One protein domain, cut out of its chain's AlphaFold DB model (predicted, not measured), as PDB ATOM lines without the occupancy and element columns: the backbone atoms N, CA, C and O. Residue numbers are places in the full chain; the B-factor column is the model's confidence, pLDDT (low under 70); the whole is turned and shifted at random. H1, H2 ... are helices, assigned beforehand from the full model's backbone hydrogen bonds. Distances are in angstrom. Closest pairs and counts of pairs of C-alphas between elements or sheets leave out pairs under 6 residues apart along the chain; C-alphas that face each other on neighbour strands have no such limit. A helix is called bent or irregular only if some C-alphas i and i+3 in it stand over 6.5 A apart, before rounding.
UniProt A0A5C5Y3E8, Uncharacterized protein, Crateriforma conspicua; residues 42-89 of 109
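This is residues 42 to 89 of the 109 residues of an uncharacterized protein of Crateriforma conspicua (UniProt A0A5C5Y3E8). Two helices cross as an X, nearly at right angles, with H1 packed over H2. A long loop, residues 58 to 68, swings round from the end of H1 to the start of H2, and after H2 a tail, residues 82 to 89, turns back toward the side on which H1 lies. The printed part has 48 residues with two named helices, H1 then H2, and no named strand; the class is all helix. It is compact, with a radius of gyration of the C-alphas of 9.7 A and spans of 27 by 23 by 20 A.

Begin with H1, residues 43 to 57, and go on along the printed part to H2, residues 69 to 81. The two touch, with 28 pairs of C-alphas within 8 A. Look at Gly 52 and Lys 72, whose C-alphas are the closest of the two helices, 4.0 A apart. The lines of H1 and H2 stand about perpendicular, at 79 degrees, and their centres are 7.8 A apart. In H1 every O i to N i+4 pair is within hydrogen-bond range; in H2, 7 of 9 are.

Find C-alpha 43 at (84.850, 57.677, 71.203); from there H1 runs 20.9 A to C-alpha 57 at (77.759, 46.796, 87.603). H2 runs 17.7 A from C-alpha 69 to C-alpha 81 at (78.996, 58.239, 93.124). H2 is irregular, but only just: C-alphas 75 and 78 are 6.7 A apart, and its line is a rough one.

The two C-alphas farthest apart are those of Val 66 and Gly 83, at 26.9 A. The printed part has no cut, and the link from H1 to H2, 11 residues, is long. The mean pLDDT of the printed part is 70.1; look for values under 70 at residues 42 to 45, 63 to 65 and 78 to 89.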
ATOM      1  N   ILE A  42      84.739  62.089  73.121       64.44
ATOM      2  CA  ILE A  42      85.534  61.395  72.107       64.44
ATOM      3  C   ILE A  42      85.221  59.890  72.233       64.44
ATOM      4  O   ILE A  42      85.008  59.412  73.351       64.44
ATOM      5  N   PRO A  43      85.186  59.105  71.138       64.19
ATOM      6  CA  PRO A  43      84.850  57.677  71.203       64.19
ATOM      7  C   PRO A  43      85.623  56.880  72.268       64.19
ATOM      8  O   PRO A  43      85.050  55.990  72.897       64.19
ATOM      9  N   ASP A  44      86.885  57.236  72.515       66.75
ATOM     10  CA  ASP A  44      87.726  56.645  73.565       66.75
ATOM     11  C   ASP A  44      87.245  56.985  74.984       66.75
ATOM     12  O   ASP A  44      87.172  56.110  75.845       66.75
ATOM     13  N   GLU A  45      86.858  58.237  75.235       69.62
ATOM     14  CA  GLU A  45      86.320  58.680  76.530       69.62
ATOM     15  C   GLU A  45      85.010  57.960  76.846       69.62
ATOM     16  O   GLU A  45      84.747  57.548  77.980       69.62
ATOM     17  N   PHE A  46      84.205  57.751  75.807       72.38
ATOM     18  CA  PHE A  46      82.961  57.018  75.905       72.38
ATOM     19  C   PHE A  46      83.196  55.515  76.150       72.38
ATOM     20  O   PHE A  46      82.537  54.911  77.000       72.38
ATOM     21  N   GLY A  47      84.180  54.912  75.473       70.69
ATOM     22  CA  GLY A  47      84.612  53.529  75.703       70.69
ATOM     23  C   GLY A  47      85.111  53.289  77.132       70.69
ATOM     24  O   GLY A  47      84.698  52.316  77.772       70.69
ATOM     25  N   LEU A  48      85.909  54.220  77.660       78.44
ATOM     26  CA  LEU A  48      86.397  54.228  79.041       78.44
ATOM     27  C   LEU A  48      85.253  54.289  80.058       78.44
ATOM     28  O   LEU A  48      85.237  53.510  81.017       78.44
ATOM     29  N   LEU A  49      84.290  55.188  79.841       77.56
ATOM     30  CA  LEU A  49      83.134  55.346  80.717       77.56
ATOM     31  C   LEU A  49      82.249  54.093  80.702       77.56
ATOM     32  O   LEU A  49      81.965  53.538  81.762       77.56
ATOM     33  N   VAL A  50      81.853  53.602  79.524       75.81
ATOM     34  CA  VAL A  50      80.992  52.411  79.409       75.81
ATOM     35  C   VAL A  50      81.688  51.163  79.939       75.81
ATOM     36  O   VAL A  50      81.089  50.409  80.707       75.81
ATOM     37  N   GLY A  51      82.963  50.957  79.598       77.81
ATOM     38  CA  GLY A  51      83.743  49.839  80.126       77.81
ATOM     39  C   GLY A  51      83.948  49.930  81.638       77.81
ATOM     40  O   GLY A  51      83.997  48.908  82.322       77.81
ATOM     41  N   GLY A  52      84.018  51.143  82.186       82.06
ATOM     42  CA  GLY A  52      84.043  51.384  83.623       82.06
ATOM     43  C   GLY A  52      82.729  51.042  84.314       82.06
ATOM     44  O   GLY A  52      82.737  50.392  85.360       82.06
ATOM     45  N   LEU A  53      81.604  51.437  83.721       77.88
ATOM     46  CA  LEU A  53      80.271  51.175  84.260       77.88
ATOM     47  C   LEU A  53      79.931  49.679  84.214       77.88
ATOM     48  O   LEU A  53      79.495  49.132  85.224       77.88
ATOM     49  N   ASP A  54      80.214  48.992  83.105       74.75
ATOM     50  CA  ASP A  54      80.021  47.536  82.978       74.75
ATOM     51  C   ASP A  54      80.899  46.749  83.972       74.75
ATOM     52  O   ASP A  54      80.480  45.766  84.582       74.75
ATOM     53  N   SER A  55      82.103  47.256  84.233       79.94
ATOM     54  CA  SER A  55      83.041  46.726  85.223       79.94
ATOM     55  C   SER A  55      82.592  46.889  86.677       79.94
ATOM     56  O   SER A  55      82.943  46.052  87.518       79.94
ATOM     57  N   ILE A  56      81.843  47.951  86.985       77.50
ATOM     58  CA  ILE A  56      81.279  48.206  88.318       77.50
ATOM     59  C   ILE A  56      79.974  47.426  88.513       77.50
ATOM     60  O   ILE A  56      79.782  46.831  89.569       77.50
ATOM     61  N   VAL A  57      79.094  47.411  87.507       76.38
ATOM     62  CA  VAL A  57      77.759  46.796  87.603       76.38
ATOM     63  C   VAL A  57      77.808  45.281  87.414       76.38
ATOM     64  O   VAL A  57      77.221  44.550  88.205       76.38
ATOM     65  N   ASN A  58      78.510  44.807  86.382       75.56
ATOM     66  CA  ASN A  58      78.497  43.402  85.956       75.56
ATOM     67  C   ASN A  58      79.821  42.672  86.230       75.56
ATOM     68  O   ASN A  58      79.921  41.473  85.981       75.56
ATOM     69  N   GLY A  59      80.859  43.374  86.702       76.62
ATOM     70  CA  GLY A  59      82.187  42.789  86.928       76.62
ATOM     71  C   GLY A  59      82.931  42.409  85.640       76.62
ATOM     72  O   GLY A  59      83.899  41.653  85.693       76.62
ATOM     73  N   ARG A  60      82.481  42.913  84.488       71.88
ATOM     74  CA  ARG A  60      83.022  42.596  83.162       71.88
ATOM     75  C   ARG A  60      84.089  43.597  82.718       71.88
ATOM     76  O   ARG A  60      84.080  44.761  83.107       71.88
ATOM     77  N   HIS A  61      85.054  43.145  81.919       75.56
ATOM     78  CA  HIS A  61      86.216  43.955  81.512       75.56
ATOM     79  C   HIS A  61      86.527  43.885  80.015       75.56
ATOM     80  O   HIS A  61      87.543  44.430  79.579       75.56
ATOM     81  N   ASP A  62      85.664  43.229  79.246       71.12
ATOM     82  CA  ASP A  62      85.817  42.962  77.816       71.12
ATOM     83  C   ASP A  62      85.465  44.165  76.924       71.12
ATOM     84  O   ASP A  62      85.784  44.178  75.736       71.12
ATOM     85  N   ILE A  63      84.869  45.210  77.500       66.19
ATOM     86  CA  ILE A  63      84.641  46.493  76.830       66.19
ATOM     87  C   ILE A  63      85.890  47.374  76.965       66.19
ATOM     88  O   ILE A  63      86.401  47.568  78.071       66.19
ATOM     89  N   ASP A  64      86.349  47.911  75.829       63.25
ATOM     90  CA  ASP A  64      87.536  48.765  75.689       63.25
ATOM     91  C   ASP A  64      88.795  48.164  76.348       63.25
ATOM     92  O   ASP A  64      89.206  48.515  77.456       63.25
ATOM     93  N   CYS A  65      89.395  47.181  75.674       67.44
ATOM     94  CA  CYS A  65      90.543  46.425  76.184       67.44
ATOM     95  C   CYS A  65      91.883  47.180  76.094       67.44
ATOM     96  O   CYS A  65      92.909  46.620  76.477       67.44
ATOM     97  N   VAL A  66      91.889  48.419  75.591       72.81
ATOM     98  CA  VAL A  66      93.102  49.246  75.496       72.81
ATOM     99  C   VAL A  66      93.547  49.693  76.888       72.81
ATOM    100  O   VAL A  66      94.736  49.686  77.206       72.81
ATOM    101  N   ASN A  67      92.581  50.029  77.744       74.88
ATOM    102  CA  ASN A  67      92.833  50.599  79.057       74.88
ATOM    103  C   ASN A  67      92.690  49.555  80.183       74.88
ATOM    104  O   ASN A  67      91.733  48.768  80.188       74.88
ATOM    105  N   PRO A  68      93.585  49.554  81.193       78.81
ATOM    106  CA  PRO A  68      93.479  48.658  82.341       78.81
ATOM    107  C   PRO A  68      92.148  48.814  83.106       78.81
ATOM    108  O   PRO A  68      91.626  49.928  83.214       78.81
ATOM    109  N   PRO A  69      91.619  47.743  83.736       75.19
ATOM    110  CA  PRO A  69      90.339  47.779  84.456       75.19
ATOM    111  C   PRO A  69      90.230  48.864  85.536       75.19
ATOM    112  O   PRO A  69      89.149  49.411  85.750       75.19
ATOM    113  N   LEU A  70      91.341  49.193  86.206       81.88
ATOM    114  CA  LEU A  70      91.386  50.230  87.239       81.88
ATOM    115  C   LEU A  70      91.080  51.624  86.670       81.88
ATOM    116  O   LEU A  70      90.314  52.371  87.272       81.88
ATOM    117  N   VAL A  71      91.644  51.949  85.502       79.44
ATOM    118  CA  VAL A  71      91.456  53.246  84.831       79.44
ATOM    119  C   VAL A  71      89.990  53.422  84.443       79.44
ATOM    120  O   VAL A  71      89.379  54.445  84.746       79.44
ATOM    121  N   LYS A  72      89.394  52.367  83.876       78.38
ATOM    122  CA  LYS A  72      87.974  52.322  83.506       78.38
ATOM    123  C   LYS A  72      87.066  52.528  84.721       78.38
ATOM    124  O   LYS A  72      86.177  53.376  84.708       78.38
ATOM    125  N   ARG A  73      87.324  51.809  85.818       77.94
ATOM    126  CA  ARG A  73      86.553  51.959  87.066       77.94
ATOM    127  C   ARG A  73      86.642  53.365  87.642       77.94
ATOM    128  O   ARG A  73      85.634  53.874  88.113       77.94
ATOM    129  N   LEU A  74      87.815  53.993  87.589       81.50
ATOM    130  CA  LEU A  74      87.992  55.357  88.080       81.50
ATOM    131  C   LEU A  74      87.189  56.365  87.246       81.50
ATOM    132  O   LEU A  74      86.513  57.218  87.819       81.50
ATOM    133  N   ALA A  75      87.200  56.223  85.916       76.31
ATOM    134  CA  ALA A  75      86.409  57.059  85.012       76.31
ATOM    135  C   ALA A  75      84.897  56.952  85.296       76.31
ATOM    136  O   ALA A  75      84.182  57.952  85.295       76.31
ATOM    137  N   ALA A  76      84.418  55.749  85.617       75.19
ATOM    138  CA  ALA A  76      83.019  55.497  85.950       75.19
ATOM    139  C   ALA A  76      82.640  55.788  87.416       75.19
ATOM    140  O   ALA A  76      81.456  55.900  87.736       75.19
ATOM    141  N   TRP A  77      83.614  55.944  88.316       76.19
ATOM    142  CA  TRP A  77      83.362  56.143  89.746       76.19
ATOM    143  C   TRP A  77      82.624  57.451  90.039       76.19
ATOM    144  O   TRP A  77      81.691  57.479  90.839       76.19
ATOM    145  N   ILE A  78      83.032  58.539  89.384       68.94
ATOM    146  CA  ILE A  78      82.454  59.875  89.579       68.94
ATOM    147  C   ILE A  78      80.957  59.909  89.213       68.94
ATOM    148  O   ILE A  78      80.168  60.363  90.048       68.94
ATOM    149  N   PRO A  79      80.525  59.420  88.033       64.31
ATOM    150  CA  PRO A  79      79.103  59.381  87.704       64.31
ATOM    151  C   PRO A  79      78.311  58.443  88.628       64.31
ATOM    152  O   PRO A  79      77.259  58.841  89.130       64.31
ATOM    153  N   VAL A  80      78.825  57.253  88.960       64.12
ATOM    154  CA  VAL A  80      78.133  56.332  89.885       64.12
ATOM    155  C   VAL A  80      77.964  56.955  91.277       64.12
ATOM    156  O   VAL A  80      76.870  56.928  91.841       64.12
ATOM    157  N   GLY A  81      79.013  57.590  91.809       63.66
ATOM    158  CA  GLY A  81      78.996  58.239  93.124       63.66
ATOM    159  C   GLY A  81      78.049  59.440  93.227       63.66
ATOM    160  O   GLY A  81      77.650  59.803  94.332       63.66
ATOM    161  N   ARG A  82      77.648  60.040  92.100       63.41
ATOM    162  CA  ARG A  82      76.657  61.131  92.049       63.41
ATOM    163  C   ARG A  82      75.237  60.668  91.722       63.41
ATOM    164  O   ARG A  82      74.371  61.498  91.465       63.41
ATOM    165  N   GLY A  83      74.986  59.357  91.747       55.66
ATOM    166  CA  GLY A  83      73.664  58.797  91.465       55.66
ATOM    167  C   GLY A  83      73.274  58.886  89.991       55.66
ATOM    168  O   GLY A  83      72.085  58.835  89.669       55.66
ATOM    169  N   PHE A  84      74.253  59.026  89.092       56.91
ATOM    170  CA  PHE A  84      73.994  59.022  87.661       56.91
ATOM    171  C   PHE A  84      73.444  57.648  87.279       56.91
ATOM    172  O   PHE A  84      74.109  56.621  87.433       56.91
ATOM    173  N   ARG A  85      72.186  57.619  86.836       52.09
ATOM    174  CA  ARG A  85      71.557  56.385  86.378       52.09
ATOM    175  C   ARG A  85      72.170  56.019  85.042       52.09
ATOM    176  O   ARG A  85      72.004  56.739  84.064       52.09
ATOM    177  N   ILE A  86      72.875  54.894  85.028       53.97
ATOM    178  CA  ILE A  86      73.355  54.270  83.802       53.97
ATOM    179  C   ILE A  86      72.110  53.979  82.960       53.97
ATOM    180  O   ILE A  86      71.238  53.251  83.446       53.97
ATOM    181  N   PRO A  87      71.972  54.559  81.755       50.59
ATOM    182  CA  PRO A  87      70.875  54.192  80.876       50.59
ATOM    183  C   PRO A  87      70.947  52.681  80.653       50.59
ATOM    184  O   PRO A  87      71.971  52.145  80.229       50.59
ATOM    185  N   SER A  88      69.889  51.970  81.034       44.84
ATOM    186  CA  SER A  88      69.831  50.524  80.890       44.84
ATOM    187  C   SER A  88      69.718  50.192  79.403       44.84
ATOM    188  O   SER A  88      68.682  50.437  78.790       44.84
ATOM    189  N   TYR A  89      70.774  49.620  78.823       43.97
ATOM    190  CA  TYR A  89      70.815  49.109  77.442       43.97
ATOM    191  C   TYR A  89      69.997  47.814  77.272       43.97
ATOM    192  O   TYR A  89      70.421  46.881  76.595       43.97
TER     193      TYR A  89